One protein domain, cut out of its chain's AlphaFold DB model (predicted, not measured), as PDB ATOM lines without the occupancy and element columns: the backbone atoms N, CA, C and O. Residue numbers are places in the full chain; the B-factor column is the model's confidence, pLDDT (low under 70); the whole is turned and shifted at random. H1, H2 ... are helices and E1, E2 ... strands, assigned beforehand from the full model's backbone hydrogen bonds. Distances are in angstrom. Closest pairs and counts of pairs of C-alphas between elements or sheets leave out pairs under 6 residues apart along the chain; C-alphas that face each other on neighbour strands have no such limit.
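What this domain is: This is residues 3 to 84 of the 86 residues of an uncharacterized protein of Streptomyces sp. VMFN-G11Ma (UniProt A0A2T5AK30). The printed part makes a wide open V. One arm runs from a small head, where the loop of residues 3 to 15, H1 and E1 lie, along the long helix H2; after H2 the link folds back into a second arm of H3 and H4, whose residues 74 to 84 stick out free. There are 82 printed residues with four named helices and one named strand, in the order H1, E1, H2, H3, H4, and the class is mostly helix. The whole is extended, with a radius of gyration of the C-alphas of 19.7 A, and flat, spanning 54 by 45 by 16 A.

Where its parts are: Start at Phe 3 and pass residues 3 to 15, which hold no named element. Find C-alpha 16 at (13.277, -69.021, 80.284), where H1, residues 16 to 21, begins. E1 follows at residues 26 to 28. H2, residues 32 to 51, begins at (14.206, -73.765, 94.290) and is 29.0 A long. H3 is residues 64 to 70. H4, residues 73 to 83, is 15.7 A long and ends at (-9.027, -51.959, 117.638).

How they stand to each other: Look first at residues 3 to 4, which pair in parallel with residues 27 to 28 of E1; E1 pairs with no named strand. The closest C-alphas of H1 and E1, Leu 16 and Val 27, are 7.9 A apart. H2 is apart from H1, E1, H3 and H4. H3 and H4 are close but not clearly touching, their closest C-alphas being those of Phe 68 and Pro 74, 7.6 A apart. They run the same way at a steep tilt of 69 degrees, only just short of about perpendicular. In H1, H2, H3 and H4 every O i to N i+4 pair is within hydrogen-bond range.

The domain as a whole: The two C-alphas farthest apart, Pro 12 and Asp 84, are 56.0 A apart. The printed part has no cut. The link from H2 to H3, 12 residues, is long; the other links between elements are tight. Mean pLDDT of the printed part is 88.4, and residues 55 to 60, within the long link, are under 70.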
ATOM      1  N   PHE A   3       5.205 -75.153  82.428       93.69
ATOM      2  CA  PHE A   3       6.459 -75.881  82.567       93.69
ATOM      3  C   PHE A   3       6.838 -75.972  84.047       93.69
ATOM      4  O   PHE A   3       6.912 -74.954  84.734       93.69
ATOM      5  N   ASN A   4       7.080 -77.188  84.531       92.31
ATOM      6  CA  ASN A   4       7.578 -77.430  85.879       92.31
ATOM      7  C   ASN A   4       9.107 -77.539  85.838       92.31
ATOM      8  O   ASN A   4       9.636 -78.555  85.385       92.31
ATOM      9  N   TRP A   5       9.804 -76.486  86.254       92.25
ATOM     10  CA  TRP A   5      11.261 -76.431  86.250       92.25
ATOM     11  C   TRP A   5      11.790 -76.927  87.596       92.25
ATOM     12  O   TRP A   5      11.483 -76.334  88.623       92.25
ATOM     13  N   VAL A   6      12.553 -78.022  87.605       87.81
ATOM     14  CA  VAL A   6      13.003 -78.676  88.845       87.81
ATOM     15  C   VAL A   6      14.502 -78.967  88.822       87.81
ATOM     16  O   VAL A   6      15.034 -79.499  87.846       87.81
ATOM     17  N   GLU A   7      15.179 -78.640  89.917       84.25
ATOM     18  CA  GLU A   7      16.586 -78.947  90.154       84.25
ATOM     19  C   GLU A   7      16.824 -80.461  90.198       84.25
ATOM     20  O   GLU A   7      16.051 -81.213  90.790       84.25
ATOM     21  N   GLY A   8      17.909 -80.932  89.571       74.88
ATOM     22  CA  GLY A   8      18.287 -82.354  89.596       74.88
ATOM     23  C   GLY A   8      17.331 -83.295  88.849       74.88
ATOM     24  O   GLY A   8      17.485 -84.514  88.920       74.88
ATOM     25  N   GLY A   9      16.345 -82.754  88.128       72.62
ATOM     26  CA  GLY A   9      15.452 -83.531  87.278       72.62
ATOM     27  C   GLY A   9      16.147 -84.108  86.040       72.62
ATOM     28  O   GLY A   9      17.276 -83.770  85.696       72.62
ATOM     29  N   LYS A  10      15.424 -84.959  85.304       72.56
ATOM     30  CA  LYS A  10      15.886 -85.518  84.016       72.56
ATOM     31  C   LYS A  10      15.919 -84.485  82.883       72.56
ATOM     32  O   LYS A  10      16.397 -84.785  81.792       72.56
ATOM     33  N   THR A  11      15.362 -83.301  83.116       72.12
ATOM     34  CA  THR A  11      15.275 -82.230  82.131       72.12
ATOM     35  C   THR A  11      16.558 -81.405  82.168       72.12
ATOM     36  O   THR A  11      16.893 -80.874  83.226       72.12
ATOM     37  N   PRO A  12      17.278 -81.271  81.040       74.38
ATOM     38  CA  PRO A  12      18.458 -80.422  80.979       74.38
ATOM     39  C   PRO A  12      18.134 -78.984  81.407       74.38
ATOM     40  O   PRO A  12      17.030 -78.504  81.107       74.38
ATOM     41  N   PRO A  13      19.077 -78.272  82.051       79.25
ATOM     42  CA  PRO A  13      18.896 -76.872  82.408       79.25
ATOM     43  C   PRO A  13      18.472 -76.067  81.177       79.25
ATOM     44  O   PRO A  13      19.231 -75.912  80.222       79.25
ATOM     45  N   THR A  14      17.225 -75.599  81.177       88.19
ATOM     46  CA  THR A  14      16.631 -74.870  80.052       88.19
ATOM     47  C   THR A  14      16.324 -73.449  80.496       88.19
ATOM     48  O   THR A  14      15.721 -73.247  81.552       88.19
ATOM     49  N   SER A  15      16.746 -72.463  79.702       91.44
ATOM     50  CA  SER A  15      16.520 -71.048  79.998       91.44
ATOM     51  C   SER A  15      15.057 -70.646  79.784       91.44
ATOM     52  O   SER A  15      14.355 -71.213  78.945       91.44
ATOM     53  N   LEU A  16      14.608 -69.604  80.491       93.25
ATOM     54  CA  LEU A  16      13.277 -69.021  80.284       93.25
ATOM     55  C   LEU A  16      13.067 -68.542  78.839       93.25
ATOM     56  O   LEU A  16      11.982 -68.722  78.287       93.25
ATOM     57  N   ALA A  17      14.109 -67.992  78.203       94.12
ATOM     58  CA  ALA A  17      14.068 -67.588  76.797       94.12
ATOM     59  C   ALA A  17      13.750 -68.783  75.887       94.12
ATOM     60  O   ALA A  17      12.819 -68.725  75.086       94.12
ATOM     61  N   ARG A  18      14.433 -69.916  76.095       93.94
ATOM     62  CA  ARG A  18      14.175 -71.134  75.326       93.94
ATOM     63  C   ARG A  18      12.776 -71.692  75.581       93.94
ATOM     64  O   ARG A  18      12.108 -72.119  74.647       93.94
ATOM     65  N   LEU A  19      12.303 -71.673  76.826       94.44
ATOM     66  CA  LEU A  19      10.934 -72.095  77.150       94.44
ATOM     67  C   LEU A  19       9.881 -71.195  76.485       94.44
ATOM     68  O   LEU A  19       8.839 -71.689  76.055       94.44
ATOM     69  N   THR A  20      10.177 -69.904  76.341       94.56
ATOM     70  CA  THR A  20       9.316 -68.944  75.638       94.56
ATOM     71  C   THR A  20       9.255 -69.248  74.142       94.56
ATOM     72  O   THR A  20       8.163 -69.332  73.586       94.56
ATOM     73  N   GLU A  21      10.400 -69.503  73.498       96.19
ATOM     74  CA  GLU A  21      10.464 -69.939  72.090       96.19
ATOM     75  C   GLU A  21       9.680 -71.236  71.844       96.19
ATOM     76  O   GLU A  21       9.063 -71.408  70.795       96.19
ATOM     77  N   LEU A  22       9.679 -72.143  72.824       94.31
ATOM     78  CA  LEU A  22       8.930 -73.400  72.789       94.31
ATOM     79  C   LEU A  22       7.422 -73.225  73.072       94.31
ATOM     80  O   LEU A  22       6.679 -74.205  73.042       94.31
ATOM     81  N   GLY A  23       6.950 -72.002  73.339       96.25
ATOM     82  CA  GLY A  23       5.530 -71.683  73.513       96.25
ATOM     83  C   GLY A  23       4.976 -71.884  74.930       96.25
ATOM     84  O   GLY A  23       3.752 -71.833  75.126       96.25
ATOM     85  N   TYR A  24       5.830 -72.094  75.938       95.88
ATOM     86  CA  TYR A  24       5.393 -72.108  77.336       95.88
ATOM     87  C   TYR A  24       5.023 -70.698  77.804       95.88
ATOM     88  O   TYR A  24       5.667 -69.716  77.449       95.88
ATOM     89  N   ARG A  25       3.958 -70.601  78.608       95.06
ATOM     90  CA  ARG A  25       3.406 -69.314  79.086       95.06
ATOM     91  C   ARG A  25       3.436 -69.157  80.604       95.06
ATOM     92  O   ARG A  25       3.135 -68.086  81.110       95.06
ATOM     93  N   LEU A  26       3.754 -70.232  81.317       95.62
ATOM     94  CA  LEU A  26       3.898 -70.254  82.763       95.62
ATOM     95  C   LEU A  26       5.021 -71.226  83.104       95.62
ATOM     96  O   LEU A  26       5.018 -72.356  82.615       95.62
ATOM     97  N   VAL A  27       5.958 -70.781  83.930       94.25
ATOM     98  CA  VAL A  27       7.054 -71.597  84.448       94.25
ATOM     99  C   VAL A  27       7.004 -71.512  85.964       94.25
ATOM    100  O   VAL A  27       6.922 -70.413  86.507       94.25
ATOM    101  N   ILE A  28       7.018 -72.661  86.632       94.56
ATOM    102  CA  ILE A  28       7.080 -72.738  88.093       94.56
ATOM    103  C   ILE A  28       8.399 -73.369  88.532       94.56
ATOM    104  O   ILE A  28       8.950 -74.211  87.826       94.56
ATOM    105  N   PHE A  29       8.853 -72.957  89.711       93.56
ATOM    106  CA  PHE A  29      10.103 -73.354  90.356       93.56
ATOM    107  C   PHE A  29       9.763 -73.872  91.760       93.56
ATOM    108  O   PHE A  29       9.936 -73.156  92.746       93.56
ATOM    109  N   PRO A  30       9.138 -75.058  91.871       93.81
ATOM    110  CA  PRO A  30       8.402 -75.445  93.072       93.81
ATOM    111  C   PRO A  30       9.291 -75.676  94.295       93.81
ATOM    112  O   PRO A  30       8.789 -75.628  95.414       93.81
ATOM    113  N   VAL A  31      10.583 -75.959  94.101       94.50
ATOM    114  CA  VAL A  31      11.490 -76.366  95.186       94.50
ATOM    115  C   VAL A  31      12.735 -75.482  95.307       94.50
ATOM    116  O   VAL A  31      13.427 -75.548  96.320       94.50
ATOM    117  N   SER A  32      12.996 -74.598  94.342       92.88
ATOM    118  CA  SER A  32      14.206 -73.765  94.290       92.88
ATOM    119  C   SER A  32      14.425 -72.948  95.563       92.88
ATOM    120  O   SER A  32      15.515 -72.948  96.135       92.88
ATOM    121  N   THR A  33      13.374 -72.284  96.052       95.44
ATOM    122  CA  THR A  33      13.442 -71.460  97.268       95.44
ATOM    123  C   THR A  33      13.636 -72.301  98.526       95.44
ATOM    124  O   THR A  33      14.366 -71.890  99.425       95.44
ATOM    125  N   LEU A  34      13.051 -73.501  98.580       96.19
ATOM    126  CA  LEU A  34      13.228 -74.433  99.692       96.19
ATOM    127  C   LEU A  34      14.659 -74.981  99.745       96.19
ATOM    128  O   LEU A  34      15.241 -75.061 100.826       96.19
ATOM    129  N   LEU A  35      15.249 -75.324  98.597       94.44
ATOM    130  CA  LEU A  35      16.647 -75.762  98.522       94.44
ATOM    131  C   LEU A  35      17.607 -74.642  98.941       94.44
ATOM    132  O   LEU A  35      18.524 -74.888  99.726       94.44
ATOM    133  N   ALA A  36      17.363 -73.405  98.494       92.81
ATOM    134  CA  ALA A  36      18.143 -72.242  98.915       92.81
ATOM    135  C   ALA A  36      18.045 -72.004 100.433       92.81
ATOM    136  O   ALA A  36      19.068 -71.866 101.104       92.81
ATOM    137  N   ALA A  37      16.830 -72.036 100.991       93.00
ATOM    138  CA  ALA A  37      16.609 -71.912 102.431       93.00
ATOM    139  C   ALA A  37      17.307 -73.031 103.220       93.00
ATOM    140  O   ALA A  37      17.927 -72.773 104.246       93.00
ATOM    141  N   THR A  38      17.259 -74.267 102.716       95.31
ATOM    142  CA  THR A  38      17.912 -75.423 103.348       95.31
ATOM    143  C   THR A  38      19.421 -75.217 103.451       95.31
ATOM    144  O   THR A  38      19.997 -75.425 104.518       95.31
ATOM    145  N   SER A  39      20.058 -74.757 102.370       91.88
ATOM    146  CA  SER A  39      21.491 -74.456 102.363       91.88
ATOM    147  C   SER A  39      21.850 -73.336 103.347       91.88
ATOM    148  O   SER A  39      22.807 -73.484 104.107       91.88
ATOM    149  N   ALA A  40      21.060 -72.258 103.394       89.50
ATOM    150  CA  ALA A  40      21.280 -71.149 104.323       89.50
ATOM    151  C   ALA A  40      21.159 -71.587 105.793       89.50
ATOM    152  O   ALA A  40      22.014 -71.254 106.613       89.50
ATOM    153  N   VAL A  41      20.139 -72.390 106.121       90.94
ATOM    154  CA  VAL A  41      19.943 -72.937 107.474       90.94
ATOM    155  C   VAL A  41      21.107 -73.842 107.873       90.94
ATOM    156  O   VAL A  41      21.643 -73.692 108.967       90.94
ATOM    157  N   GLN A  42      21.534 -74.754 106.995       92.00
ATOM    158  CA  GLN A  42      22.673 -75.638 107.270       92.00
ATOM    159  C   GLN A  42      23.958 -74.848 107.534       92.00
ATOM    160  O   GLN A  42      24.686 -75.164 108.472       92.00
ATOM    161  N   HIS A  43      24.211 -73.803 106.746       87.69
ATOM    162  CA  HIS A  43      25.377 -72.944 106.917       87.69
ATOM    163  C   HIS A  43      25.346 -72.186 108.253       87.69
ATOM    164  O   HIS A  43      26.331 -72.195 108.989       87.69
ATOM    165  N   ALA A  44      24.204 -71.589 108.605       86.69
ATOM    166  CA  ALA A  44      24.039 -70.881 109.873       86.69
ATOM    167  C   ALA A  44      24.221 -71.813 111.085       86.69
ATOM    168  O   ALA A  44      24.890 -71.456 112.054       86.69
ATOM    169  N   LEU A  45      23.666 -73.028 111.019       89.94
ATOM    170  CA  LEU A  45      23.803 -74.025 112.082       89.94
ATOM    171  C   LEU A  45      25.239 -74.538 112.230       89.94
ATOM    172  O   LEU A  45      25.682 -74.740 113.357       89.94
ATOM    173  N   ALA A  46      25.968 -74.723 111.125       89.06
ATOM    174  CA  ALA A  46      27.379 -75.100 111.171       89.06
ATOM    175  C   ALA A  46      28.222 -74.013 111.858       89.06
ATOM    176  O   ALA A  46      28.932 -74.309 112.816       89.06
ATOM    177  N   GLY A  47      28.055 -72.746 111.457       85.69
ATOM    178  CA  GLY A  47      28.757 -71.624 112.089       85.69
ATOM    179  C   GLY A  47      28.431 -71.477 113.580       85.69
ATOM    180  O   GLY A  47      29.325 -71.239 114.392       85.69
ATOM    181  N   LEU A  48      27.169 -71.691 113.966       86.94
ATOM    182  CA  LEU A  48      26.752 -71.675 115.371       86.94
ATOM    183  C   LEU A  48      27.376 -72.823 116.178       86.94
ATOM    184  O   LEU A  48      27.786 -72.609 117.317       86.94
ATOM    185  N   ALA A  49      27.449 -74.027 115.605       89.81
ATOM    186  CA  ALA A  49      28.052 -75.185 116.261       89.81
ATOM    187  C   ALA A  49      29.558 -74.994 116.513       89.81
ATOM    188  O   ALA A  49      30.073 -75.485 117.516       89.81
ATOM    189  N   GLU A  50      30.249 -74.278 115.625       89.12
ATOM    190  CA  GLU A  50      31.689 -74.018 115.722       89.12
ATOM    191  C   GLU A  50      32.024 -72.858 116.670       89.12
ATOM    192  O   GLU A  50      32.918 -72.982 117.506       89.12
ATOM    193  N   SER A  51      31.313 -71.734 116.556       87.00
ATOM    194  CA  SER A  51      31.657 -70.491 117.267       87.00
ATOM    195  C   SER A  51      30.849 -70.260 118.551       87.00
ATOM    196  O   SER A  51      31.228 -69.430 119.377       87.00
ATOM    197  N   GLY A  52      29.734 -70.975 118.749       86.50
ATOM    198  CA  GLY A  52      28.826 -70.792 119.889       86.50
ATOM    199  C   GLY A  52      27.998 -69.501 119.840       86.50
ATOM    200  O   GLY A  52      27.245 -69.213 120.769       86.50
ATOM    201  N   THR A  53      28.117 -68.721 118.766       82.44
ATOM    202  CA  THR A  53      27.430 -67.444 118.553       82.44
ATOM    203  C   THR A  53      27.112 -67.277 117.063       82.44
ATOM    204  O   THR A  53      27.834 -67.785 116.217       82.44
ATOM    205  N   PRO A  54      26.044 -66.568 116.672       72.25
ATOM    206  CA  PRO A  54      25.717 -66.361 115.258       72.25
ATOM    207  C   PRO A  54      26.672 -65.402 114.508       72.25
ATOM    208  O   PRO A  54      26.361 -64.990 113.394       72.25
ATOM    209  N   THR A  55      27.813 -65.017 115.092       63.97
ATOM    210  CA  THR A  55      28.685 -63.934 114.596       63.97
ATOM    211  C   THR A  55      29.510 -64.278 113.357       63.97
ATOM    212  O   THR A  55      29.827 -63.362 112.605       63.97
ATOM    213  N   ASP A  56      29.799 -65.559 113.103       59.41
ATOM    214  CA  ASP A  56      30.673 -65.985 111.992       59.41
ATOM    215  C   ASP A  56      29.921 -66.672 110.840       59.41
ATOM    216  O   ASP A  56      30.533 -67.241 109.935       59.41
ATOM    217  N   ALA A  57      28.586 -66.605 110.819       57.62
ATOM    218  CA  ALA A  57      27.806 -67.030 109.658       57.62
ATOM    219  C   ALA A  57      27.958 -65.985 108.534       57.62
ATOM    220  O   ALA A  57      27.112 -65.115 108.342       57.62
ATOM    221  N   VAL A  58      29.087 -66.039 107.824       54.88
ATOM    222  CA  VAL A  58      29.462 -65.147 106.718       54.88
ATOM    223  C   VAL A  58      28.557 -65.391 105.500       54.88
ATOM    224  O   VAL A  58      28.955 -66.029 104.534       54.88
ATOM    225  N   GLN A  59      27.328 -64.875 105.535       61.78
ATOM    226  CA  GLN A  59      26.443 -64.618 104.387       61.78
ATOM    227  C   GLN A  59      25.407 -63.555 104.805       61.78
ATOM    228  O   GLN A  59      25.038 -63.511 105.979       61.78
ATOM    229  N   PRO A  60      24.931 -62.682 103.897       66.25
ATOM    230  CA  PRO A  60      24.111 -61.534 104.268       66.25
ATOM    231  C   PRO A  60      22.760 -61.995 104.825       66.25
ATOM    232  O   PRO A  60      21.858 -62.375 104.079       66.25
ATOM    233  N   MET A  61      22.619 -61.960 106.149       75.00
ATOM    234  CA  MET A  61      21.309 -61.989 106.785       75.00
ATOM    235  C   MET A  61      20.638 -60.628 106.571       75.00
ATOM    236  O   MET A  61      21.318 -59.601 106.660       75.00
ATOM    237  N   PRO A  62      19.326 -60.594 106.286       79.44
ATOM    238  CA  PRO A  62      18.589 -59.340 106.314       79.44
ATOM    239  C   PRO A  62      18.668 -58.734 107.718       79.44
ATOM    240  O   PRO A  62      18.693 -59.464 108.714       79.44
ATOM    241  N   ASP A  63      18.683 -57.403 107.794       87.12
ATOM    242  CA  ASP A  63      18.516 -56.727 109.075       87.12
ATOM    243  C   ASP A  63      17.180 -57.145 109.704       87.12
ATOM    244  O   ASP A  63      16.181 -57.373 109.013       87.12
ATOM    245  N   LEU A  64      17.148 -57.249 111.030       89.44
ATOM    246  CA  LEU A  64      15.945 -57.683 111.730       89.44
ATOM    247  C   LEU A  64      14.766 -56.720 111.496       89.44
ATOM    248  O   LEU A  64      13.624 -57.166 111.389       89.44
ATOM    249  N   ASN A  65      15.023 -55.415 111.363       93.00
ATOM    250  CA  ASN A  65      13.976 -54.437 111.066       93.00
ATOM    251  C   ASN A  65      13.482 -54.548 109.619       93.00
ATOM    252  O   ASN A  65      12.279 -54.411 109.368       93.00
ATOM    253  N   ASP A  66      14.373 -54.852 108.673       93.56
ATOM    254  CA  ASP A  66      13.992 -55.131 107.283       93.56
ATOM    255  C   ASP A  66      13.112 -56.384 107.209       93.56
ATOM    256  O   ASP A  66      12.104 -56.408 106.495       93.56
ATOM    257  N   PHE A  67      13.437 -57.410 108.003       93.56
ATOM    258  CA  PHE A  67      12.592 -58.589 108.147       93.56
ATOM    259  C   PHE A  67      11.211 -58.228 108.706       93.56
ATOM    260  O   PHE A  67      10.206 -58.614 108.111       93.56
ATOM    261  N   PHE A  68      11.131 -57.450 109.791       96.50
ATOM    262  CA  PHE A  68       9.853 -56.999 110.357       96.50
ATOM    263  C   PHE A  68       8.993 -56.226 109.359       96.50
ATOM    264  O   PHE A  68       7.780 -56.433 109.294       96.50
ATOM    265  N   THR A  69       9.625 -55.379 108.552       96.50
ATOM    266  CA  THR A  69       8.955 -54.662 107.466       96.50
ATOM    267  C   THR A  69       8.438 -55.639 106.412       96.50
ATOM    268  O   THR A  69       7.274 -55.572 106.025       96.50
ATOM    269  N   THR A  70       9.266 -56.603 106.003       96.06
ATOM    270  CA  THR A  70       8.922 -57.621 104.999       96.06
ATOM    271  C   THR A  70       7.734 -58.485 105.426       96.06
ATOM    272  O   THR A  70       6.874 -58.791 104.603       96.06
ATOM    273  N   VAL A  71       7.657 -58.869 106.705       96.19
ATOM    274  CA  VAL A  71       6.546 -59.687 107.231       96.19
ATOM    275  C   VAL A  71       5.303 -58.873 107.606       96.19
ATOM    276  O   VAL A  71       4.327 -59.448 108.084       96.19
ATOM    277  N   GLY A  72       5.313 -57.552 107.391       97.25
ATOM    278  CA  GLY A  72       4.151 -56.689 107.610       97.25
ATOM    279  C   GLY A  72       3.878 -56.350 109.076       97.25
ATOM    280  O   GLY A  72       2.748 -56.013 109.426       97.25
ATOM    281  N   LEU A  73       4.890 -56.414 109.953       97.75
ATOM    282  CA  LEU A  73       4.726 -56.043 111.364       97.75
ATOM    283  C   LEU A  73       4.150 -54.622 111.553       97.75
ATOM    284  O   LEU A  73       3.277 -54.474 112.411       97.75
ATOM    285  N   PRO A  74       4.554 -53.588 110.780       97.19
ATOM    286  CA  PRO A  74       3.974 -52.250 110.923       97.19
ATOM    287  C   PRO A  74       2.447 -52.231 110.757       97.19
ATOM    288  O   PRO A  74       1.745 -51.654 111.589       97.19
ATOM    289  N   ASP A  75       1.927 -52.942 109.753       97.00
ATOM    290  CA  ASP A  75       0.489 -53.001 109.473       97.00
ATOM    291  C   ASP A  75      -0.280 -53.694 110.602       97.00
ATOM    292  O   ASP A  75      -1.375 -53.265 110.974       97.00
ATOM    293  N   VAL A  76       0.304 -54.752 111.176       96.62
ATOM    294  CA  VAL A  76      -0.269 -55.478 112.318       96.62
ATOM    295  C   VAL A  76      -0.335 -54.580 113.554       96.62
ATOM    296  O   VAL A  76      -1.360 -54.554 114.236       96.62
ATOM    297  N   LEU A  77       0.717 -53.808 113.831       96.62
ATOM    298  CA  LEU A  77       0.742 -52.874 114.960       96.62
ATOM    299  C   LEU A  77      -0.291 -51.750 114.793       96.62
ATOM    300  O   LEU A  77      -0.987 -51.407 115.749       96.62
ATOM    301  N   ASP A  78      -0.436 -51.204 113.587       96.69
ATOM    302  CA  ASP A  78      -1.441 -50.175 113.301       96.69
ATOM    303  C   ASP A  78      -2.871 -50.727 113.305       96.69
ATOM    304  O   ASP A  78      -3.820 -50.026 113.663       96.69
ATOM    305  N   LEU A  79      -3.058 -51.996 112.938       96.38
ATOM    306  CA  LEU A  79      -4.321 -52.697 113.146       96.38
ATOM    307  C   LEU A  79      -4.644 -52.815 114.639       96.38
ATOM    308  O   LEU A  79      -5.759 -52.483 115.034       96.38
ATOM    309  N   GLY A  80      -3.664 -53.211 115.456       95.94
ATOM    310  CA  GLY A  80      -3.797 -53.303 116.909       95.94
ATOM    311  C   GLY A  80      -4.285 -51.991 117.521       95.94
ATOM    312  O   GLY A  80      -5.339 -51.975 118.142       95.94
ATOM    313  N   LYS A  81      -3.608 -50.870 117.235       95.75
ATOM    314  CA  LYS A  81      -3.995 -49.535 117.736       95.75
ATOM    315  C   LYS A  81      -5.421 -49.122 117.356       95.75
ATOM    316  O   LYS A  81      -6.071 -48.412 118.112       95.75
ATOM    317  N   ARG A  82      -5.905 -49.518 116.171       92.81
ATOM    318  CA  ARG A  82      -7.260 -49.175 115.695       92.81
ATOM    319  C   ARG A  82      -8.360 -49.921 116.439       92.81
ATOM    320  O   ARG A  82      -9.472 -49.409 116.527       92.81
ATOM    321  N   TYR A  83      -8.065 -51.123 116.923       92.31
ATOM    322  CA  TYR A  83      -9.027 -51.959 117.638       92.31
ATOM    323  C   TYR A  83      -8.787 -52.008 119.145       92.31
ATOM    324  O   TYR A  83      -9.605 -52.600 119.845       92.31
ATOM    325  N   ASP A  84      -7.739 -51.352 119.643       85.88
ATOM    326  CA  ASP A  84      -7.479 -51.171 121.069       85.88
ATOM    327  C   ASP A  84      -8.579 -50.273 121.666       85.88
ATOM    328  O   ASP A  84      -8.524 -49.045 121.620       85.88
TER     329      ASP A  84